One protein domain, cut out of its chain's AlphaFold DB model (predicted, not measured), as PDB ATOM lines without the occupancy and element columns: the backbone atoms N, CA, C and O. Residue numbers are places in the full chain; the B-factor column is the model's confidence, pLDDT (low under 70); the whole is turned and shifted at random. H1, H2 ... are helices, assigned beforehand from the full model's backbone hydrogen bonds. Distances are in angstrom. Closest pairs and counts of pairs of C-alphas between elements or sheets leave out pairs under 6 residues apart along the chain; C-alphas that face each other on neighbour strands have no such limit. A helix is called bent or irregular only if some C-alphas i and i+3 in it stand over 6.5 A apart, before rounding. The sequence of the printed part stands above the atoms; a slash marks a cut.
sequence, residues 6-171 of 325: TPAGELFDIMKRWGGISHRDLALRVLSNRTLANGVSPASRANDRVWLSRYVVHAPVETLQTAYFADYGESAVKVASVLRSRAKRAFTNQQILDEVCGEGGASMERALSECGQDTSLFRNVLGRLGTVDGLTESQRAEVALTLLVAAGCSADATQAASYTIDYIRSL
ATOM      1  N   THR A   6     -29.093  -6.917   5.303       94.00
ATOM      2  CA  THR A   6     -29.966  -5.765   5.565       94.00
ATOM      3  C   THR A   6     -29.136  -4.474   5.631       94.00
ATOM      4  O   THR A   6     -27.982  -4.526   6.069       94.00
ATOM      5  N   PRO A   7     -29.692  -3.299   5.278       96.44
ATOM      6  CA  PRO A   7     -28.973  -2.024   5.383       96.44
ATOM      7  C   PRO A   7     -28.503  -1.722   6.813       96.44
ATOM      8  O   PRO A   7     -27.380  -1.264   7.027       96.44
ATOM      9  N   ALA A   8     -29.322  -2.054   7.817       96.56
ATOM     10  CA  ALA A   8     -28.929  -1.956   9.220       96.56
ATOM     11  C   ALA A   8     -27.738  -2.872   9.536       96.56
ATOM     12  O   ALA A   8     -26.779  -2.443  10.171       96.56
ATOM     13  N   GLY A   9     -27.762  -4.118   9.058       96.56
ATOM     14  CA  GLY A   9     -26.642  -5.043   9.192       96.56
ATOM     15  C   GLY A   9     -25.372  -4.512   8.535       96.56
ATOM     16  O   GLY A   9     -24.305  -4.554   9.144       96.56
ATOM     17  N   GLU A  10     -25.499  -3.934   7.341       97.50
ATOM     18  CA  GLU A  10     -24.376  -3.363   6.605       97.50
ATOM     19  C   GLU A  10     -23.755  -2.166   7.331       97.50
ATOM     20  O   GLU A  10     -22.533  -2.095   7.454       97.50
ATOM     21  N   LEU A  11     -24.563  -1.270   7.907       97.69
ATOM     22  CA  LEU A  11     -24.060  -0.162   8.728       97.69
ATOM     23  C   LEU A  11     -23.214  -0.678   9.902       97.69
ATOM     24  O   LEU A  11     -22.128  -0.159  10.171       97.69
ATOM     25  N   PHE A  12     -23.702  -1.706  10.600       97.25
ATOM     26  CA  PHE A  12     -22.986  -2.313  11.720       97.25
ATOM     27  C   PHE A  12     -21.687  -2.985  11.264       97.25
ATOM     28  O   PHE A  12     -20.649  -2.794  11.905       97.25
ATOM     29  N   ASP A  13     -21.715  -3.692  10.137       96.62
ATOM     30  CA  ASP A  13     -20.551  -4.363   9.566       96.62
ATOM     31  C   ASP A  13     -19.492  -3.377   9.055       96.62
ATOM     32  O   ASP A  13     -18.305  -3.596   9.303       96.62
ATOM     33  N   ILE A  14     -19.873  -2.280   8.390       96.44
ATOM     34  CA  ILE A  14     -18.948  -1.214   7.961       96.44
ATOM     35  C   ILE A  14     -18.250  -0.623   9.187       96.44
ATOM     36  O   ILE A  14     -17.020  -0.610   9.283       96.44
ATOM     37  N   MET A  15     -19.030  -0.203  10.187       96.00
ATOM     38  CA  MET A  15     -18.490   0.403  11.406       96.00
ATOM     39  C   MET A  15     -17.634  -0.576  12.211       96.00
ATOM     40  O   MET A  15     -16.683  -0.158  12.877       96.00
ATOM     41  N   LYS A  16     -17.924  -1.878  12.136       94.94
ATOM     42  CA  LYS A  16     -17.129  -2.920  12.784       94.94
ATOM     43  C   LYS A  16     -15.825  -3.211  12.051       94.94
ATOM     44  O   LYS A  16     -14.792  -3.308  12.715       94.94
ATOM     45  N   ARG A  17     -15.867  -3.379  10.727       94.19
ATOM     46  CA  ARG A  17     -14.710  -3.746   9.895       94.19
ATOM     47  C   ARG A  17     -13.737  -2.583   9.751       94.19
ATOM     48  O   ARG A  17     -12.564  -2.731  10.081       94.19
ATOM     49  N   TRP A  18     -14.235  -1.429   9.321       93.81
ATOM     50  CA  TRP A  18     -13.420  -0.246   9.075       93.81
ATOM     51  C   TRP A  18     -13.249   0.596  10.343       93.81
ATOM     52  O   TRP A  18     -12.132   0.814  10.819       93.81
ATOM     53  N   GLY A  19     -14.364   0.991  10.963       90.75
ATOM     54  CA  GLY A  19     -14.357   1.888  12.125       90.75
ATOM     55  C   GLY A  19     -13.871   1.229  13.420       90.75
ATOM     56  O   GLY A  19     -13.521   1.919  14.384       90.75
ATOM     57  N   GLY A  20     -13.827  -0.110  13.464       91.88
ATOM     58  CA  GLY A  20     -13.533  -0.927  14.645       91.88
ATOM     59  C   GLY A  20     -14.457  -0.675  15.840       91.88
ATOM     60  O   GLY A  20     -14.066  -0.951  16.977       91.88
ATOM     61  N   ILE A  21     -15.660  -0.156  15.596       94.00
ATOM     62  CA  ILE A  21     -16.697   0.083  16.601       94.00
ATOM     63  C   ILE A  21     -17.443  -1.238  16.824       94.00
ATOM     64  O   ILE A  21     -17.826  -1.920  15.877       94.00
ATOM     65  N   SER A  22     -17.621  -1.669  18.077       93.94
ATOM     66  CA  SER A  22     -18.391  -2.892  18.344       93.94
ATOM     67  C   SER A  22     -19.881  -2.683  18.041       93.94
ATOM     68  O   SER A  22     -20.370  -1.560  18.123       93.94
ATOM     69  N   HIS A  23     -20.634  -3.753  17.750       95.38
ATOM     70  CA  HIS A  23     -22.082  -3.630  17.509       95.38
ATOM     71  C   HIS A  23     -22.799  -2.987  18.702       95.38
ATOM     72  O   HIS A  23     -23.648  -2.125  18.524       95.38
ATOM     73  N   ARG A  24     -22.402  -3.350  19.929       95.06
ATOM     74  CA  ARG A  24     -22.905  -2.720  21.156       95.06
ATOM     75  C   ARG A  24     -22.604  -1.222  21.181       95.06
ATOM     76  O   ARG A  24     -23.482  -0.427  21.496       95.06
ATOM     77  N   ASP A  25     -21.366  -0.838  20.882       94.50
ATOM     78  CA  ASP A  25     -20.968   0.567  20.923       94.50
ATOM     79  C   ASP A  25     -21.711   1.375  19.864       94.50
ATOM     80  O   ASP A  25     -22.234   2.444  20.176       94.50
ATOM     81  N   LEU A  26     -21.820   0.861  18.639       96.94
ATOM     82  CA  LEU A  26     -22.593   1.521  17.597       96.94
ATOM     83  C   LEU A  26     -24.063   1.653  18.004       96.94
ATOM     84  O   LEU A  26     -24.608   2.750  17.928       96.94
ATOM     85  N   ALA A  27     -24.668   0.583  18.530       96.62
ATOM     86  CA  ALA A  27     -26.041   0.589  19.024       96.62
ATOM     87  C   ALA A  27     -26.281   1.698  20.063       96.62
ATOM     88  O   ALA A  27     -27.261   2.421  19.966       96.62
ATOM     89  N   LEU A  28     -25.357   1.912  21.004       95.06
ATOM     90  CA  LEU A  28     -25.466   2.998  21.990       95.06
ATOM     91  C   LEU A  28     -25.447   4.412  21.379       95.06
ATOM     92  O   LEU A  28     -25.827   5.367  22.053       95.06
ATOM     93  N   ARG A  29     -24.975   4.566  20.139       96.00
ATOM     94  CA  ARG A  29     -24.894   5.858  19.437       96.00
ATOM     95  C   ARG A  29     -26.096   6.096  18.534       96.00
ATOM     96  O   ARG A  29     -26.521   7.241  18.433       96.00
ATOM     97  N   VAL A  30     -26.616   5.032  17.918       96.75
ATOM     98  CA  VAL A  30     -27.699   5.110  16.924       96.75
ATOM     99  C   VAL A  30     -29.080   4.792  17.491       96.75
ATOM    100  O   VAL A  30     -30.074   5.152  16.877       96.75
ATOM    101  N   LEU A  31     -29.186   4.115  18.641       96.31
ATOM    102  CA  LEU A  31     -30.480   3.770  19.232       96.31
ATOM    103  C   LEU A  31     -31.065   4.916  20.062       96.31
ATOM    104  O   LEU A  31     -30.362   5.645  20.763       96.31
ATOM    105  N   SER A  32     -32.389   5.026  20.020       93.19
ATOM    106  CA  SER A  32     -33.147   6.044  20.731       93.19
ATOM    107  C   SER A  32     -33.156   5.807  22.240       93.19
ATOM    108  O   SER A  32     -33.334   4.683  22.719       93.19
ATOM    109  N   ASN A  33     -33.047   6.898  23.000       89.81
ATOM    110  CA  ASN A  33     -33.329   6.911  24.438       89.81
ATOM    111  C   ASN A  33     -34.818   7.119  24.742       89.81
ATOM    112  O   ASN A  33     -35.221   7.018  25.900       89.81
ATOM    113  N   ARG A  34     -35.648   7.395  23.727       87.94
ATOM    114  CA  ARG A  34     -37.088   7.574  23.904       87.94
ATOM    115  C   ARG A  34     -37.731   6.249  24.296       87.94
ATOM    116  O   ARG A  34     -37.538   5.224  23.642       87.94
ATOM    117  N   THR A  35     -38.524   6.284  25.356       85.12
ATOM    118  CA  THR A  35     -39.290   5.129  25.810       85.12
ATOM    119  C   THR A  35     -40.385   4.795  24.799       85.12
ATOM    120  O   THR A  35     -41.166   5.669  24.413       85.12
ATOM    121  N   LEU A  36     -40.434   3.536  24.359       84.12
ATOM    122  CA  LEU A  36     -41.502   3.031  23.495       84.12
ATOM    123  C   LEU A  36     -42.755   2.694  24.320       84.12
ATOM    124  O   LEU A  36     -42.737   2.721  25.549       84.12
ATOM    125  N   ALA A  37     -43.846   2.311  23.650       78.19
ATOM    126  CA  ALA A  37     -45.106   1.934  24.303       78.19
ATOM    127  C   ALA A  37     -44.969   0.781  25.323       78.19
ATOM    128  O   ALA A  37     -45.785   0.655  26.228       78.19
ATOM    129  N   ASN A  38     -43.921  -0.038  25.206       77.94
ATOM    130  CA  ASN A  38     -43.608  -1.125  26.137       77.94
ATOM    131  C   ASN A  38     -42.833  -0.676  27.395       77.94
ATOM    132  O   ASN A  38     -42.398  -1.524  28.169       77.94
ATOM    133  N   GLY A  39     -42.611   0.628  27.586       81.56
ATOM    134  CA  GLY A  39     -41.921   1.167  28.758       81.56
ATOM    135  C   GLY A  39     -40.393   1.044  28.726       81.56
ATOM    136  O   GLY A  39     -39.744   1.426  29.696       81.56
ATOM    137  N   VAL A  40     -39.797   0.560  27.629       85.56
ATOM    138  CA  VAL A  40     -38.346   0.332  27.514       85.56
ATOM    139  C   VAL A  40     -37.774   1.128  26.341       85.56
ATOM    140  O   VAL A  40     -38.337   1.127  25.245       85.56
ATOM    141  N   SER A  41     -36.644   1.813  26.550       89.44
ATOM    142  CA  SER A  41     -35.938   2.495  25.461       89.44
ATOM    143  C   SER A  41     -35.066   1.509  24.667       89.44
ATOM    144  O   SER A  41     -34.416   0.647  25.270       89.44
ATOM    145  N   PRO A  42     -34.994   1.626  23.331       91.75
ATOM    146  CA  PRO A  42     -34.106   0.822  22.487       91.75
ATOM    147  C   PRO A  42     -32.649   0.832  22.971       91.75
ATOM    148  O   PRO A  42     -32.028  -0.224  23.083       91.75
ATOM    149  N   ALA A  43     -32.123   2.000  23.355       90.69
ATOM    150  CA  ALA A  43     -30.751   2.144  23.841       90.69
ATOM    151  C   ALA A  43     -30.455   1.295  25.093       90.69
ATOM    152  O   ALA A  43     -29.368   0.726  25.207       90.69
ATOM    153  N   SER A  44     -31.425   1.124  26.004       91.12
ATOM    154  CA  SER A  44     -31.261   0.269  27.196       91.12
ATOM    155  C   SER A  44     -31.049  -1.212  26.846       91.12
ATOM    156  O   SER A  44     -30.428  -1.955  27.610       91.12
ATOM    157  N   ARG A  45     -31.498  -1.633  25.657       91.75
ATOM    158  CA  ARG A  45     -31.370  -3.002  25.144       91.75
ATOM    159  C   ARG A  45     -30.107  -3.223  24.318       91.75
ATOM    160  O   ARG A  45     -29.887  -4.338  23.861       91.75
ATOM    161  N   ALA A  46     -29.223  -2.232  24.182       91.31
ATOM    162  CA  ALA A  46     -27.970  -2.378  23.431       91.31
ATOM    163  C   ALA A  46     -27.060  -3.515  23.955       91.31
ATOM    164  O   ALA A  46     -26.208  -4.023  23.224       91.31
ATOM    165  N   ASN A  47     -27.240  -3.934  25.216       91.75
ATOM    166  CA  ASN A  47     -26.519  -5.057  25.827       91.75
ATOM    167  C   ASN A  47     -27.168  -6.427  25.583       91.75
ATOM    168  O   ASN A  47     -26.508  -7.454  25.756       91.75
ATOM    169  N   ASP A  48     -28.439  -6.453  25.185       95.00
ATOM    170  CA  ASP A  48     -29.173  -7.667  24.843       95.00
ATOM    171  C   ASP A  48     -28.762  -8.105  23.431       95.00
ATOM    172  O   ASP A  48     -29.296  -7.643  22.423       95.00
ATOM    173  N   ARG A  49     -27.758  -8.989  23.359       93.88
ATOM    174  CA  ARG A  49     -27.187  -9.469  22.090       93.88
ATOM    175  C   ARG A  49     -28.226 -10.130  21.192       93.88
ATOM    176  O   ARG A  49     -28.147  -9.979  19.976       93.88
ATOM    177  N   VAL A  50     -29.170 -10.864  21.781       94.44
ATOM    178  CA  VAL A  50     -30.210 -11.576  21.029       94.44
ATOM    179  C   VAL A  50     -31.174 -10.566  20.430       94.44
ATOM    180  O   VAL A  50     -31.484 -10.649  19.242       94.44
ATOM    181  N   TRP A  51     -31.606  -9.581  21.222       94.69
ATOM    182  CA  TRP A  51     -32.482  -8.536  20.715       94.69
ATOM    183  C   TRP A  51     -31.805  -7.683  19.644       94.69
ATOM    184  O   TRP A  51     -32.372  -7.505  18.569       94.69
ATOM    185  N   LEU A  52     -30.581  -7.217  19.902       94.81
ATOM    186  CA  LEU A  52     -29.836  -6.380  18.965       94.81
ATOM    187  C   LEU A  52     -29.605  -7.109  17.636       94.81
ATOM    188  O   LEU A  52     -29.807  -6.538  16.570       94.81
ATOM    189  N   SER A  53     -29.227  -8.387  17.695       94.00
ATOM    190  CA  SER A  53     -29.027  -9.206  16.501       94.00
ATOM    191  C   SER A  53     -30.327  -9.390  15.714       94.00
ATOM    192  O   SER A  53     -30.353  -9.136  14.514       94.00
ATOM    193  N   ARG A  54     -31.422  -9.779  16.377       93.69
ATOM    194  CA  ARG A  54     -32.674 -10.159  15.706       93.69
ATOM    195  C   ARG A  54     -33.527  -8.979  15.237       93.69
ATOM    196  O   ARG A  54     -34.159  -9.087  14.196       93.69
ATOM    197  N   TYR A  55     -33.594  -7.904  16.019       93.06
ATOM    198  CA  TYR A  55     -34.552  -6.808  15.808       93.06
ATOM    199  C   TYR A  55     -33.914  -5.517  15.291       93.06
ATOM    200  O   TYR A  55     -34.635  -4.563  15.013       93.06
ATOM    201  N   VAL A  56     -32.586  -5.479  15.159       94.25
ATOM    202  CA  VAL A  56     -31.864  -4.324  14.609       94.25
ATOM    203  C   VAL A  56     -30.934  -4.776  13.490       94.25
ATOM    204  O   VAL A  56     -31.170  -4.452  12.335       94.25
ATOM    205  N   VAL A  57     -29.905  -5.568  13.805       94.56
ATOM    206  CA  VAL A  57     -28.826  -5.895  12.853       94.56
ATOM    207  C   VAL A  57     -29.315  -6.790  11.713       94.56
ATOM    208  O   VAL A  57     -28.961  -6.556  10.569       94.56
ATOM    209  N   HIS A  58     -30.137  -7.802  11.995       93.38
ATOM    210  CA  HIS A  58     -30.667  -8.726  10.982       93.38
ATOM    211  C   HIS A  58     -32.184  -8.623  10.819       93.38
ATOM    212  O   HIS A  58     -32.807  -9.548  10.303       93.38
ATOM    213  N   ALA A  59     -32.788  -7.529  11.285       91.25
ATOM    214  CA  ALA A  59     -34.211  -7.312  11.081       91.25
ATOM    215  C   ALA A  59     -34.494  -7.082   9.588       91.25
ATOM    216  O   ALA A  59     -33.862  -6.202   8.996       91.25
ATOM    217  N   PRO A  60     -35.433  -7.833   8.983       90.06
ATOM    218  CA  PRO A  60     -35.960  -7.513   7.660       90.06
ATOM    219  C   PRO A  60     -36.456  -6.068   7.597       90.06
ATOM    220  O   PRO A  60     -36.981  -5.560   8.596       90.06
ATOM    221  N   VAL A  61     -36.323  -5.435   6.429       88.94
ATOM    222  CA  VAL A  61     -36.677  -4.022   6.199       88.94
ATOM    223  C   VAL A  61     -38.117  -3.728   6.627       88.94
ATOM    224  O   VAL A  61     -38.381  -2.719   7.270       88.94
ATOM    225  N   GLU A  62     -39.032  -4.663   6.392       87.88
ATOM    226  CA  GLU A  62     -40.460  -4.560   6.709       87.88
ATOM    227  C   GLU A  62     -40.749  -4.571   8.216       87.88
ATOM    228  O   GLU A  62     -41.822  -4.166   8.660       87.88
ATOM    229  N   THR A  63     -39.809  -5.077   9.015       89.75
ATOM    230  CA  THR A  63     -39.961  -5.236  10.468       89.75
ATOM    231  C   THR A  63     -39.088  -4.282  11.271       89.75
ATOM    232  O   THR A  63     -39.290  -4.142  12.482       89.75
ATOM    233  N   LEU A  64     -38.117  -3.635  10.620       91.50
ATOM    234  CA  LEU A  64     -37.222  -2.689  11.258       91.50
ATOM    235  C   LEU A  64     -38.006  -1.436  11.655       91.50
ATOM    236  O   LEU A  64     -38.581  -0.739  10.824       91.50
ATOM    237  N   GLN A  65     -38.042  -1.144  12.952       89.81
ATOM    238  CA  GLN A  65     -38.794   0.001  13.454       89.81
ATOM    239  C   GLN A  65     -37.910   1.243  13.453       89.81
ATOM    240  O   GLN A  65     -36.960   1.330  14.226       89.81
ATOM    241  N   THR A  66     -38.278   2.251  12.666       86.06
ATOM    242  CA  THR A  66     -37.596   3.558  12.649       86.06
ATOM    243  C   THR A  66     -37.552   4.207  14.036       86.06
ATOM    244  O   THR A  66     -36.555   4.814  14.411       86.06
ATOM    245  N   ALA A  67     -38.581   3.979  14.862       89.00
ATOM    246  CA  ALA A  67     -38.640   4.428  16.255       89.00
ATOM    247  C   ALA A  67     -37.535   3.841  17.161       89.00
ATOM    248  O   ALA A  67     -37.336   4.333  18.275       89.00
ATOM    249  N   TYR A  68     -36.825   2.793  16.726       93.88
ATOM    250  CA  TYR A  68     -35.674   2.267  17.459       93.88
ATOM    251  C   TYR A  68     -34.478   3.203  17.424       93.88
ATOM    252  O   TYR A  68     -33.660   3.164  18.345       93.88
ATOM    253  N   PHE A  69     -34.382   4.042  16.400       96.00
ATOM    254  CA  PHE A  69     -33.216   4.865  16.158       96.00
ATOM    255  C   PHE A  69     -33.404   6.284  16.690       96.00
ATOM    256  O   PHE A  69     -34.514   6.809  16.789       96.00
ATOM    257  N   ALA A  70     -32.295   6.872  17.121       94.69
ATOM    258  CA  ALA A  70     -32.209   8.290  17.416       94.69
ATOM    259  C   ALA A  70     -32.167   9.095  16.105       94.69
ATOM    260  O   ALA A  70     -32.103   8.528  15.015       94.69
ATOM    261  N   ASP A  71     -32.175  10.422  16.225       95.12
ATOM    262  CA  ASP A  71     -31.957  11.305  15.081       95.12
ATOM    263  C   ASP A  71     -30.642  10.954  14.355       95.12
ATOM    264  O   ASP A  71     -29.620  10.668  14.994       95.12
ATOM    265  N   TYR A  72     -30.676  10.918  13.020       96.56
ATOM    266  CA  TYR A  72     -29.561  10.408  12.221       96.56
ATOM    267  C   TYR A  72     -28.358  11.354  12.246       96.56
ATOM    268  O   TYR A  72     -27.227  10.877  12.352       96.56
ATOM    269  N   GLY A  73     -28.585  12.672  12.222       92.56
ATOM    270  CA  GLY A  73     -27.540  13.686  12.341       92.56
ATOM    271  C   GLY A  73     -26.860  13.633  13.708       92.56
ATOM    272  O   GLY A  73     -25.635  13.522  13.797       92.56
ATOM    273  N   GLU A  74     -27.636  13.586  14.795       91.88
ATOM    274  CA  GLU A  74     -27.081  13.413  16.144       91.88
ATOM    275  C   GLU A  74     -26.286  12.108  16.291       91.88
ATOM    276  O   GLU A  74     -25.223  12.066  16.924       91.88
ATOM    277  N   SER A  75     -26.811  11.021  15.728       96.25
ATOM    278  CA  SER A  75     -26.160   9.711  15.733       96.25
ATOM    279  C   SER A  75     -24.840   9.751  14.963       96.25
ATOM    280  O   SER A  75     -23.826   9.251  15.457       96.25
ATOM    281  N   ALA A  76     -24.814  10.408  13.802       95.94
ATOM    282  CA  ALA A  76     -23.617  10.595  12.993       95.94
ATOM    283  C   ALA A  76     -22.540  11.401  13.731       95.94
ATOM    284  O   ALA A  76     -21.380  10.988  13.736       95.94
ATOM    285  N   VAL A  77     -22.906  12.473  14.442       92.31
ATOM    286  CA  VAL A  77     -21.966  13.251  15.272       92.31
ATOM    287  C   VAL A  77     -21.353  12.384  16.381       92.31
ATOM    288  O   VAL A  77     -20.138  12.408  16.599       92.31
ATOM    289  N   LYS A  78     -22.162  11.555  17.057       93.75
ATOM    290  CA  LYS A  78     -21.678  10.615  18.088       93.75
ATOM    291  C   LYS A  78     -20.735   9.557  17.505       93.75
ATOM    292  O   LYS A  78     -19.740   9.201  18.139       93.75
ATOM    293  N   VAL A  79     -21.029   9.052  16.307       95.06
ATOM    294  CA  VAL A  79     -20.162   8.104  15.587       95.06
ATOM    295  C   VAL A  79     -18.851   8.780  15.177       95.06
ATOM    296  O   VAL A  79     -17.781   8.249  15.484       95.06
ATOM    297  N   ALA A  80     -18.909   9.977  14.589       92.94
ATOM    298  CA  ALA A  80     -17.745  10.762  14.182       92.94
ATOM    299  C   ALA A  80     -16.810  11.044  15.364       92.94
ATOM    300  O   ALA A  80     -15.607  10.799  15.283       92.94
ATOM    301  N   SER A  81     -17.365  11.486  16.499       91.75
ATOM    302  CA  SER A  81     -16.608  11.729  17.732       91.75
ATOM    303  C   SER A  81     -15.796  10.502  18.158       91.75
ATOM    304  O   SER A  81     -14.635  10.609  18.558       91.75
ATOM    305  N   VAL A  82     -16.370   9.309  18.009       92.06
ATOM    306  CA  VAL A  82     -15.743   8.055  18.439       92.06
ATOM    307  C   VAL A  82     -14.678   7.594  17.456       92.06
ATOM    308  O   VAL A  82     -13.627   7.134  17.892       92.06
ATOM    309  N   LEU A  83     -14.890   7.787  16.157       93.38
ATOM    310  CA  LEU A  83     -13.856   7.563  15.144       93.38
ATOM    311  C   LEU A  83     -12.649   8.499  15.353       93.38
ATOM    312  O   LEU A  83     -11.503   8.054  15.281       93.38
ATOM    313  N   ARG A  84     -12.888   9.772  15.694       91.00
ATOM    314  CA  ARG A  84     -11.830  10.774  15.929       91.00
ATOM    315  C   ARG A  84     -11.065  10.565  17.244       91.00
ATOM    316  O   ARG A  84      -9.893  10.906  17.329       91.00
ATOM    317  N   SER A  85     -11.698  10.001  18.274       87.38
ATOM    318  CA  SER A  85     -11.115   9.848  19.623       87.38
ATOM    319  C   SER A  85     -10.486   8.475  19.900       87.38
ATOM    320  O   SER A  85     -10.111   8.170  21.036       87.38
ATOM    321  N   ARG A  86     -10.340   7.609  18.888       80.50
ATOM    322  CA  ARG A  86      -9.776   6.264  19.088       80.50
ATOM    323  C   ARG A  86      -8.283   6.297  19.420       80.50
ATOM    324  O   ARG A  86      -7.451   6.634  18.585       80.50
ATOM    325  N   ALA A  87      -7.943   5.744  20.584       65.06
ATOM    326  CA  ALA A  87      -6.575   5.667  21.106       65.06
ATOM    327  C   ALA A  87      -5.560   4.930  20.207       65.06
ATOM    328  O   ALA A  87      -4.374   5.230  20.258       65.06
ATOM    329  N   LYS A  88      -5.998   3.946  19.406       70.38
ATOM    330  CA  LYS A  88      -5.098   3.153  18.540       70.38
ATOM    331  C   LYS A  88      -5.001   3.673  17.101       70.38
ATOM    332  O   LYS A  88      -4.033   3.353  16.424       70.38
ATOM    333  N   ARG A  89      -6.024   4.390  16.623       77.81
ATOM    334  CA  ARG A  89      -6.145   4.891  15.244       77.81
ATOM    335  C   ARG A  89      -7.280   5.913  15.192       77.81
ATOM    336  O   ARG A  89      -8.434   5.526  15.028       77.81
ATOM    337  N   ALA A  90      -6.948   7.183  15.394       85.69
ATOM    338  CA  ALA A  90      -7.876   8.283  15.167       85.69
ATOM    339  C   ALA A  90      -8.047   8.490  13.659       85.69
ATOM    340  O   ALA A  90      -7.055   8.514  12.928       85.69
ATOM    341  N   PHE A  91      -9.291   8.613  13.203       90.00
ATOM    342  CA  PHE A  91      -9.592   8.895  11.800       90.00
ATOM    343  C   PHE A  91      -9.657  10.405  11.559       90.00
ATOM    344  O   PHE A  91     -10.233  11.140  12.365       90.00
ATOM    345  N   THR A  92      -9.085  10.862  10.444       93.62
ATOM    346  CA  THR A  92      -9.251  12.246   9.975       93.62
ATOM    347  C   THR A  92     -10.622  12.436   9.323       93.62
ATOM    348  O   THR A  92     -11.276  11.467   8.938       93.62
ATOM    349  N   ASN A  93     -11.069  13.688   9.175       92.50
ATOM    350  CA  ASN A  93     -12.328  13.982   8.484       92.50
ATOM    351  C   ASN A  93     -12.279  13.521   7.023       92.50
ATOM    352  O   ASN A  93     -13.210  12.855   6.579       92.50
ATOM    353  N   GLN A  94     -11.165  13.764   6.326       91.88
ATOM    354  CA  GLN A  94     -10.960  13.231   4.981       91.88
ATOM    355  C   GLN A  94     -11.063  11.699   4.915       91.88
ATOM    356  O   GLN A  94     -11.774  11.185   4.067       91.88
ATOM    357  N   GLN A  95     -10.450  10.953   5.845       94.31
ATOM    358  CA  GLN A  95     -10.549   9.484   5.851       94.31
ATOM    359  C   GLN A  95     -11.983   8.984   6.054       94.31
ATOM    360  O   GLN A  95     -12.359   7.955   5.499       94.31
ATOM    361  N   ILE A  96     -12.772   9.688   6.869       94.62
ATOM    362  CA  ILE A  96     -14.195   9.384   7.055       94.62
ATOM    363  C   ILE A  96     -14.959   9.648   5.755       94.62
ATOM    364  O   ILE A  96     -15.760   8.813   5.341       94.62
ATOM    365  N   LEU A  97     -14.709  10.791   5.115       93.56
ATOM    366  CA  LEU A  97     -15.349  11.158   3.858       93.56
ATOM    367  C   LEU A  97     -15.014  10.157   2.742       93.56
ATOM    368  O   LEU A  97     -15.927   9.685   2.074       93.56
ATOM    369  N   ASP A  98     -13.740   9.797   2.588       93.38
ATOM    370  CA  ASP A  98     -13.260   8.865   1.564       93.38
ATOM    371  C   ASP A  98     -13.870   7.469   1.732       93.38
ATOM    372  O   ASP A  98     -14.272   6.850   0.750       93.38
ATOM    373  N   GLU A  99     -13.984   6.977   2.969       94.81
ATOM    374  CA  GLU A  99     -14.612   5.681   3.234       94.81
ATOM    375  C   GLU A  99     -16.091   5.689   2.849       94.81
ATOM    376  O   GLU A  99     -16.570   4.784   2.162       94.81
ATOM    377  N   VAL A 100     -16.828   6.705   3.305       94.88
ATOM    378  CA  VAL A 100     -18.268   6.769   3.066       94.88
ATOM    379  C   VAL A 100     -18.546   6.978   1.582       94.88
ATOM    380  O   VAL A 100     -19.377   6.269   1.033       94.88
ATOM    381  N   CYS A 101     -17.835   7.886   0.913       92.94
ATOM    382  CA  CYS A 101     -17.976   8.118  -0.527       92.94
ATOM    383  C   CYS A 101     -17.370   6.996  -1.393       92.94
ATOM    384  O   CYS A 101     -17.581   6.991  -2.604       92.94
ATOM    385  N   GLY A 102     -16.620   6.069  -0.792       93.69
ATOM    386  CA  GLY A 102     -15.964   4.941  -1.445       93.69
ATOM    387  C   GLY A 102     -16.605   3.596  -1.092       93.69
ATOM    388  O   GLY A 102     -17.783   3.358  -1.368       93.69
ATOM    389  N   GLU A 103     -15.807   2.690  -0.514       94.38
ATOM    390  CA  GLU A 103     -16.200   1.295  -0.262       94.38
ATOM    391  C   GLU A 103     -17.435   1.187   0.644       94.38
ATOM    392  O   GLU A 103     -18.354   0.422   0.337       94.38
ATOM    393  N   GLY A 104     -17.501   1.979   1.718       95.38
ATOM    394  CA  GLY A 104     -18.612   1.956   2.667       95.38
ATOM    395  C   GLY A 104     -19.946   2.338   2.021       95.38
ATOM    396  O   GLY A 104     -20.945   1.637   2.194       95.38
ATOM    397  N   GLY A 105     -19.969   3.411   1.229       95.88
ATOM    398  CA  GLY A 105     -21.172   3.848   0.518       95.88
ATOM    399  C   GLY A 105     -21.591   2.894  -0.595       95.88
ATOM    400  O   GLY A 105     -22.776   2.588  -0.706       95.88
ATOM    401  N   ALA A 106     -20.638   2.352  -1.361       95.81
ATOM    402  CA  ALA A 106     -20.923   1.357  -2.396       95.81
ATOM    403  C   ALA A 106     -21.483   0.049  -1.808       95.81
ATOM    404  O   ALA A 106     -22.377  -0.574  -2.386       95.81
ATOM    405  N   SER A 107     -20.979  -0.368  -0.642       96.62
ATOM    406  CA  SER A 107     -21.490  -1.540   0.076       96.62
ATOM    407  C   SER A 107     -22.910  -1.303   0.606       96.62
ATOM    408  O   SER A 107     -23.781  -2.154   0.431       96.62
ATOM    409  N   MET A 108     -23.176  -0.119   1.175       97.81
ATOM    410  CA  MET A 108     -24.518   0.279   1.620       97.81
ATOM    411  C   MET A 108     -25.513   0.361   0.458       97.81
ATOM    412  O   MET A 108     -26.633  -0.132   0.571       97.81
ATOM    413  N   GLU A 109     -25.107   0.944  -0.673       97.00
ATOM    414  CA  GLU A 109     -25.928   0.995  -1.881       97.00
ATOM    415  C   GLU A 109     -26.337  -0.412  -2.332       97.00
ATOM    416  O   GLU A 109     -27.506  -0.657  -2.633       97.00
ATOM    417  N   ARG A 110     -25.394  -1.359  -2.334       96.44
ATOM    418  CA  ARG A 110     -25.687  -2.751  -2.685       96.44
ATOM    419  C   ARG A 110     -26.704  -3.370  -1.727       96.44
ATOM    420  O   ARG A 110     -27.664  -3.968  -2.197       96.44
ATOM    421  N   ALA A 111     -26.539  -3.182  -0.415       95.88
ATOM    422  CA  ALA A 111     -27.477  -3.697   0.585       95.88
ATOM    423  C   ALA A 111     -28.898  -3.123   0.410       95.88
ATOM    424  O   ALA A 111     -29.884  -3.850   0.527       95.88
ATOM    425  N   LEU A 112     -29.017  -1.832   0.078       95.69
ATOM    426  CA  LEU A 112     -30.300  -1.196  -0.244       95.69
ATOM    427  C   LEU A 112     -30.921  -1.784  -1.522       95.69
ATOM    428  O   LEU A 112     -32.104  -2.123  -1.531       95.69
ATOM    429  N   SER A 113     -30.126  -1.947  -2.584       95.12
ATOM    430  CA  SER A 113     -30.585  -2.504  -3.862       95.12
ATOM    431  C   SER A 113     -31.021  -3.970  -3.743       95.12
ATOM    432  O   SER A 113     -32.058  -4.345  -4.286       95.12
ATOM    433  N   GLU A 114     -30.295  -4.786  -2.973       94.38
ATOM    434  CA  GLU A 114     -30.662  -6.178  -2.667       94.38
ATOM    435  C   GLU A 114     -31.981  -6.280  -1.884       94.38
ATOM    436  O   GLU A 114     -32.683  -7.286  -1.984       94.38
ATOM    437  N   CYS A 115     -32.351  -5.224  -1.152       92.06
ATOM    438  CA  CYS A 115     -33.645  -5.093  -0.482       92.06
ATOM    439  C   CYS A 115     -34.728  -4.435  -1.364       92.06
ATOM    440  O   CYS A 115     -35.781  -4.048  -0.860       92.06
ATOM    441  N   GLY A 116     -34.483  -4.285  -2.671       91.62
ATOM    442  CA  GLY A 116     -35.455  -3.775  -3.640       91.62
ATOM    443  C   GLY A 116     -35.644  -2.255  -3.645       91.62
ATOM    444  O   GLY A 116     -36.618  -1.777  -4.224       91.62
ATOM    445  N   GLN A 117     -34.753  -1.486  -3.014       93.94
ATOM    446  CA  GLN A 117     -34.812  -0.020  -3.041       93.94
ATOM    447  C   GLN A 117     -34.279   0.544  -4.367       93.94
ATOM    448  O   GLN A 117     -33.281   0.054  -4.900       93.94
ATOM    449  N   ASP A 118     -34.883   1.632  -4.859       92.31
ATOM    450  CA  ASP A 118     -34.251   2.483  -5.874       92.31
ATOM    451  C   ASP A 118     -33.168   3.343  -5.208       92.31
ATOM    452  O   ASP A 118     -33.450   4.252  -4.424       92.31
ATOM    453  N   THR A 119     -31.907   3.045  -5.515       94.81
ATOM    454  CA  THR A 119     -30.749   3.702  -4.901       94.81
ATOM    455  C   THR A 119     -30.261   4.927  -5.664       94.81
ATOM    456  O   THR A 119     -29.267   5.536  -5.263       94.81
ATOM    457  N   SER A 120     -30.945   5.332  -6.738       91.00
ATOM    458  CA  SER A 120     -30.488   6.407  -7.625       91.00
ATOM    459  C   SER A 120     -30.267   7.720  -6.874       91.00
ATOM    460  O   SER A 120     -29.218   8.351  -7.018       91.00
ATOM    461  N   LEU A 121     -31.214   8.121  -6.018       90.50
ATOM    462  CA  LEU A 121     -31.085   9.356  -5.240       90.50
ATOM    463  C   LEU A 121     -29.968   9.261  -4.188       90.50
ATOM    464  O   LEU A 121     -29.182  10.198  -4.056       90.50
ATOM    465  N   PHE A 122     -29.849   8.124  -3.496       93.62
ATOM    466  CA  PHE A 122     -28.764   7.867  -2.545       93.62
ATOM    467  C   PHE A 122     -27.389   7.987  -3.218       93.62
ATOM    468  O   PHE A 122     -26.546   8.756  -2.754       93.62
ATOM    469  N   ARG A 123     -27.193   7.306  -4.357       93.38
ATOM    470  CA  ARG A 123     -25.957   7.359  -5.153       93.38
ATOM    471  C   ARG A 123     -25.639   8.786  -5.599       93.38
ATOM    472  O   ARG A 123     -24.496   9.228  -5.503       93.38
ATOM    473  N   ASN A 124     -26.654   9.521  -6.051       90.25
ATOM    474  CA  ASN A 124     -26.497  10.901  -6.505       90.25
ATOM    475  C   ASN A 124     -26.074  11.845  -5.375       90.25
ATOM    476  O   ASN A 124     -25.221  12.703  -5.597       90.25
ATOM    477  N   VAL A 125     -26.650  11.707  -4.174       90.81
ATOM    478  CA  VAL A 125     -26.225  12.502  -3.012       90.81
ATOM    479  C   VAL A 125     -24.805  12.118  -2.613       90.81
ATOM    480  O   VAL A 125     -23.971  13.009  -2.475       90.81
ATOM    481  N   LEU A 126     -24.501  10.819  -2.520       90.12
ATOM    482  CA  LEU A 126     -23.176  10.311  -2.161       90.12
ATOM    483  C   LEU A 126     -22.071  10.885  -3.065       90.12
ATOM    484  O   LEU A 126     -21.089  11.431  -2.567       90.12
ATOM    485  N   GLY A 127     -22.278  10.857  -4.387       85.75
ATOM    486  CA  GLY A 127     -21.330  11.401  -5.364       85.75
ATOM    487  C   GLY A 127     -21.128  12.920  -5.286       85.75
ATOM    488  O   GLY A 127     -20.129  13.432  -5.787       85.75
ATOM    489  N   ARG A 128     -22.044  13.654  -4.640       85.06
ATOM    490  CA  ARG A 128     -21.953  15.113  -4.464       85.06
ATOM    491  C   ARG A 128     -21.288  15.526  -3.157       85.06
ATOM    492  O   ARG A 128     -20.795  16.643  -3.074       85.06
ATOM    493  N   LEU A 129     -21.214  14.661  -2.145       83.69
ATOM    494  CA  LEU A 129     -20.662  15.022  -0.829       83.69
ATOM    495  C   LEU A 129     -19.200  15.495  -0.885       83.69
ATOM    496  O   LEU A 129     -18.801  16.385  -0.132       83.69
ATOM    497  N   GLY A 130     -18.417  14.957  -1.824       70.88
ATOM    498  CA  GLY A 130     -17.046  15.399  -2.090       70.88
ATOM    499  C   GLY A 130     -16.941  16.785  -2.739       70.88
ATOM    500  O   GLY A 130     -15.872  17.388  -2.707       70.88
ATOM    501  N   THR A 131     -18.032  17.330  -3.279       71.69
ATOM    502  CA  THR A 131     -18.046  18.565  -4.081       71.69
ATOM    503  C   THR A 131     -19.019  19.631  -3.570       71.69
ATOM    504  O   THR A 131     -19.076  20.701  -4.163       71.69
ATOM    505  N   VAL A 132     -19.744  19.400  -2.464       71.00
ATOM    506  CA  VAL A 132     -20.659  20.406  -1.888       71.00
ATOM    507  C   VAL A 132     -19.887  21.629  -1.387       71.00
ATOM    508  O   VAL A 132     -19.210  21.576  -0.357       71.00
ATOM    509  N   ASP A 133     -20.020  22.743  -2.100       66.00
ATOM    510  CA  ASP A 133     -19.470  24.037  -1.704       66.00
ATOM    511  C   ASP A 133     -20.115  24.566  -0.412       66.00
ATOM    512  O   ASP A 133     -21.251  24.246  -0.070       66.00
ATOM    513  N   GLY A 134     -19.369  25.368   0.350       72.56
ATOM    514  CA  GLY A 134     -19.850  25.962   1.606       72.56
ATOM    515  C   GLY A 134     -19.757  25.062   2.847       72.56
ATOM    516  O   GLY A 134     -19.910  25.562   3.959       72.56
ATOM    517  N   LEU A 135     -19.433  23.770   2.703       82.25
ATOM    518  CA  LEU A 135     -19.159  22.882   3.841       82.25
ATOM    519  C   LEU A 135     -17.664  22.810   4.168       82.25
ATOM    520  O   LEU A 135     -16.831  22.535   3.297       82.25
ATOM    521  N   THR A 136     -17.337  22.964   5.454       86.69
ATOM    522  CA  THR A 136     -15.996  22.653   5.982       86.69
ATOM    523  C   THR A 136     -15.698  21.151   5.877       86.69
ATOM    524  O   THR A 136     -16.615  20.333   5.824       86.69
ATOM    525  N   GLU A 137     -14.421  20.755   5.912       86.69
ATOM    526  CA  GLU A 137     -14.019  19.334   5.864       86.69
ATOM    527  C   GLU A 137     -14.698  18.495   6.966       86.69
ATOM    528  O   GLU A 137     -15.172  17.388   6.716       86.69
ATOM    529  N   SER A 138     -14.827  19.050   8.181       86.81
ATOM    530  CA  SER A 138     -15.537  18.390   9.290       86.81
ATOM    531  C   SER A 138     -17.014  18.178   8.984       86.81
ATOM    532  O   SER A 138     -17.543  17.095   9.233       86.81
ATOM    533  N   GLN A 139     -17.675  19.188   8.416       89.00
ATOM    534  CA  GLN A 139     -19.088  19.104   8.061       89.00
ATOM    535  C   GLN A 139     -19.324  18.113   6.925       89.00
ATOM    536  O   GLN A 139     -20.287  17.361   6.983       89.00
ATOM    537  N   ARG A 140     -18.431  18.039   5.931       90.62
ATOM    538  CA  ARG A 140     -18.528  17.038   4.856       90.62
ATOM    539  C   ARG A 140     -18.474  15.616   5.409       90.62
ATOM    540  O   ARG A 140     -19.319  14.797   5.059       90.62
ATOM    541  N   ALA A 141     -17.542  15.342   6.321       92.00
ATOM    542  CA  ALA A 141     -17.451  14.044   6.988       92.00
ATOM    543  C   ALA A 141     -18.707  13.721   7.825       92.00
ATOM    544  O   ALA A 141     -19.185  12.588   7.821       92.00
ATOM    545  N   GLU A 142     -19.265  14.710   8.525       92.00
ATOM    546  CA  GLU A 142     -20.489  14.551   9.322       92.00
ATOM    547  C   GLU A 142     -21.728  14.312   8.456       92.00
ATOM    548  O   GLU A 142     -22.522  13.423   8.756       92.00
ATOM    549  N   VAL A 143     -21.875  15.051   7.359       93.88
ATOM    550  CA  VAL A 143     -22.956  14.862   6.386       93.88
ATOM    551  C   VAL A 143     -22.847  13.486   5.723       93.88
ATOM    552  O   VAL A 143     -23.857  12.796   5.588       93.88
ATOM    553  N   ALA A 144     -21.637  13.041   5.377       95.31
ATOM    554  CA  ALA A 144     -21.418  11.704   4.834       95.31
ATOM    555  C   ALA A 144     -21.840  10.611   5.820       95.31
ATOM    556  O   ALA A 144     -22.645   9.741   5.482       95.31
ATOM    557  N   LEU A 145     -21.393  10.699   7.074       96.69
ATOM    558  CA  LEU A 145     -21.850   9.776   8.111       96.69
ATOM    559  C   LEU A 145     -23.360   9.859   8.340       96.69
ATOM    560  O   LEU A 145     -23.978   8.830   8.592       96.69
ATOM    561  N   THR A 146     -23.959  11.041   8.218       97.31
ATOM    562  CA  THR A 146     -25.413  11.219   8.327       97.31
ATOM    563  C   THR A 146     -26.141  10.440   7.242       97.31
ATOM    564  O   THR A 146     -27.079   9.719   7.563       97.31
ATOM    565  N   LEU A 147     -25.686  10.509   5.987       97.88
ATOM    566  CA  LEU A 147     -26.255   9.725   4.887       97.88
ATOM    567  C   LEU A 147     -26.130   8.218   5.141       97.88
ATOM    568  O   LEU A 147     -27.104   7.483   4.986       97.88
ATOM    569  N   LEU A 148     -24.953   7.761   5.576       97.69
ATOM    570  CA  LEU A 148     -24.702   6.344   5.841       97.69
ATOM    571  C   LEU A 148     -25.541   5.815   7.017       97.69
ATOM    572  O   LEU A 148     -26.117   4.731   6.936       97.69
ATOM    573  N   VAL A 149     -25.627   6.583   8.107       98.00
ATOM    574  CA  VAL A 149     -26.444   6.249   9.281       98.00
ATOM    575  C   VAL A 149     -27.923   6.268   8.920       98.00
ATOM    576  O   VAL A 149     -28.625   5.315   9.242       98.00
ATOM    577  N   ALA A 150     -28.392   7.301   8.218       98.06
ATOM    578  CA  ALA A 150     -29.779   7.388   7.788       98.06
ATOM    579  C   ALA A 150     -30.157   6.193   6.904       98.06
ATOM    580  O   ALA A 150     -31.183   5.570   7.158       98.06
ATOM    581  N   ALA A 151     -29.312   5.805   5.943       97.62
ATOM    582  CA  ALA A 151     -29.536   4.638   5.088       97.62
ATOM    583  C   ALA A 151     -29.607   3.327   5.879       97.62
ATOM    584  O   ALA A 151     -30.535   2.544   5.692       97.62
ATOM    585  N   GLY A 152     -28.673   3.103   6.806       97.06
ATOM    586  CA  GLY A 152     -28.682   1.893   7.626       97.06
ATOM    587  C   GLY A 152     -29.859   1.825   8.601       97.06
ATOM    588  O   GLY A 152     -30.447   0.765   8.788       97.06
ATOM    589  N   CYS A 153     -30.218   2.946   9.228       96.75
ATOM    590  CA  CYS A 153     -31.270   3.003  10.243       96.75
ATOM    591  C   CYS A 153     -32.686   3.016   9.653       96.75
ATOM    592  O   CYS A 153     -33.591   2.427  10.240       96.75
ATOM    593  N   SER A 154     -32.887   3.679   8.514       95.75
ATOM    594  CA  SER A 154     -34.184   3.691   7.827       95.75
ATOM    595  C   SER A 154     -34.404   2.471   6.942       95.75
ATOM    596  O   SER A 154     -35.549   2.091   6.724       95.75
ATOM    597  N   ALA A 155     -33.319   1.883   6.424       95.31
ATOM    598  CA  ALA A 155     -33.355   0.927   5.323       95.31
ATOM    599  C   ALA A 155     -34.101   1.449   4.071       95.31
ATOM    600  O   ALA A 155     -34.591   0.658   3.267       95.31
ATOM    601  N   ASP A 156     -34.144   2.774   3.889       95.56
ATOM    602  CA  ASP A 156     -34.823   3.465   2.791       95.56
ATOM    603  C   ASP A 156     -33.864   4.474   2.139       95.56
ATOM    604  O   ASP A 156     -33.420   5.454   2.749       95.56
ATOM    605  N   ALA A 157     -33.535   4.226   0.869       95.81
ATOM    606  CA  ALA A 157     -32.572   5.029   0.120       95.81
ATOM    607  C   ALA A 157     -33.058   6.472  -0.109       95.81
ATOM    608  O   ALA A 157     -32.266   7.419  -0.054       95.81
ATOM    609  N   THR A 158     -34.361   6.647  -0.348       95.56
ATOM    610  CA  THR A 158     -34.969   7.952  -0.633       95.56
ATOM    611  C   THR A 158     -35.099   8.769   0.642       95.56
ATOM    612  O   THR A 158     -34.763   9.957   0.644       95.56
ATOM    613  N   GLN A 159     -35.531   8.143   1.740       95.56
ATOM    614  CA  GLN A 159     -35.613   8.800   3.041       95.56
ATOM    615  C   GLN A 159     -34.229   9.240   3.517       95.56
ATOM    616  O   GLN A 159     -34.080  10.381   3.951       95.56
ATOM    617  N   ALA A 160     -33.221   8.371   3.406       97.25
ATOM    618  CA  ALA A 160     -31.857   8.698   3.802       97.25
ATOM    619  C   ALA A 160     -31.316   9.908   3.036       97.25
ATOM    620  O   ALA A 160     -30.850  10.869   3.644       97.25
ATOM    621  N   ALA A 161     -31.451   9.896   1.711       95.94
ATOM    622  CA  ALA A 161     -30.999  10.995   0.874       95.94
ATOM    623  C   ALA A 161     -31.763  12.299   1.156       95.94
ATOM    624  O   ALA A 161     -31.139  13.351   1.293       95.94
ATOM    625  N   SER A 162     -33.091  12.233   1.295       95.12
ATOM    626  CA  SER A 162     -33.932  13.403   1.591       95.12
ATOM    627  C   SER A 162     -33.577  14.017   2.943       95.12
ATOM    628  O   SER A 162     -33.345  15.220   3.029       95.12
ATOM    629  N   TYR A 163     -33.436  13.179   3.975       95.69
ATOM    630  CA  TYR A 163     -32.998  13.620   5.294       95.69
ATOM    631  C   TYR A 163     -31.630  14.304   5.221       95.69
ATOM    632  O   TYR A 163     -31.450  15.376   5.789       95.69
ATOM    633  N   THR A 164     -30.659  13.729   4.502       94.62
ATOM    634  CA  THR A 164     -29.327  14.334   4.366       94.62
ATOM    635  C   THR A 164     -29.373  15.671   3.628       94.62
ATOM    636  O   THR A 164     -28.697  16.608   4.047       94.62
ATOM    637  N   ILE A 165     -30.181  15.804   2.575       91.44
ATOM    638  CA  ILE A 165     -30.365  17.081   1.867       91.44
ATOM    639  C   ILE A 165     -30.911  18.149   2.825       91.44
ATOM    640  O   ILE A 165     -30.375  19.258   2.879       91.44
ATOM    641  N   ASP A 166     -31.929  17.818   3.617       91.25
ATOM    642  CA  ASP A 166     -32.498  18.742   4.602       91.25
ATOM    643  C   ASP A 166     -31.521  19.043   5.746       91.25
ATOM    644  O   ASP A 166     -31.422  20.185   6.201       91.25
ATOM    645  N   TYR A 167     -30.715  18.061   6.150       90.31
ATOM    646  CA  TYR A 167     -29.654  18.247   7.131       90.31
ATOM    647  C   TYR A 167     -28.582  19.230   6.629       90.31
ATOM    648  O   TYR A 167     -28.232  20.167   7.346       90.31
ATOM    649  N   ILE A 168     -28.127  19.103   5.375       87.50
ATOM    650  CA  ILE A 168     -27.203  20.061   4.734       87.50
ATOM    651  C   ILE A 168     -27.800  21.474   4.735       87.50
ATOM    652  O   ILE A 168     -27.120  22.426   5.124       87.50
ATOM    653  N   ARG A 169     -29.082  21.608   4.362       84.25
ATOM    654  CA  ARG A 169     -29.791  22.899   4.370       84.25
ATOM    655  C   ARG A 169     -29.813  23.516   5.768       84.25
ATOM    656  O   ARG A 169     -29.593  24.719   5.903       84.25
ATOM    657  N   SER A 170     -30.026  22.699   6.801       82.75
ATOM    658  CA  SER A 170     -30.069  23.156   8.197       82.75
ATOM    659  C   SER A 170     -28.711  23.620   8.737       82.75
ATOM    660  O   SER A 170     -28.671  24.512   9.582       82.75
ATOM    661  N   LEU A 171     -27.602  23.062   8.236       74.81
ATOM    662  CA  LEU A 171     -26.257  23.407   8.695       74.81
ATOM    663  C   LEU A 171     -25.773  24.780   8.208       74.81
ATOM    664  O   LEU A 171     -24.908  25.343   8.874       74.81
TER     665      LEU A 171
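What this domain is: This is residues 6 to 171 of the 325 residues of the protein "FHA domain-containing protein" of Eggerthellaceae bacterium (UniProt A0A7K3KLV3). Helix H8 runs through the middle of this all-helix domain, with H1, H5, the bent H6, H7 and H9 packed round it; H6b, H7, H8 and H9 make an up-and-down bundle, each running against the one before. The short H2, H3 and H4 sit at one end among the two long links. The printed part has 166 residues with nine named helices, H1 to H9, and no named strand. It is compact, with a radius of gyration of the C-alphas of 14.8 A, and spans 45 by 39 by 28 A.

How they stand to each other: H1, residues 7 to 17, touches H2, residues 23 to 30, at C-alphas Phe 12 and His 23, their closest, 6.0 A apart. H3, residues 42 to 45, touches no helix. H4, residues 49 to 57, touches H1 (closest C-alphas Gly 9 and Val 57, 4.3 A). H6, residues 93 to 114, is one helix by its hydrogen bonds but bent, C-alphas 101 and 104 being 7.0 A apart; arms H6a, 93 to 101, and H6b, 104 to 114, stand at a shallow tilt of 24 degrees. H7, residues 120 to 129, and H6b form a hairpin and only just touch, with 3 pairs of C-alphas within 8 A. The hub H8, residues 137 to 154, touches H5, residues 72 to 84, at a steep tilt of 57 degrees (closest C-alphas Ala 76 and Thr 146, 5.0 A). H8 and H9, residues 157 to 171, form a hairpin at a shallow tilt of 33 degrees, only just short of steep (closest C-alphas Ala 150 and Ala 160, 4.7 A). Every O i to N i+4 pair is within hydrogen-bond range in H1, H2, H5, H6a, H6b, H7, H8 and H9; in H4, 4 of 5 are; H3 is too short.

Where its parts are: H1 begins at C-alpha 7 (-28.973, -2.024, 5.383); H9 ends at C-alpha 171 (-26.257, 23.407, 8.695). H8 is 25.6 A long from first to last C-alpha, H9 21.2 A.

The domain as a whole: The two C-alphas farthest apart, of Asn 38 and Asp 133, are 44.6 A apart. The printed part has no cut. Residues 87 and 133 have pLDDT under 70.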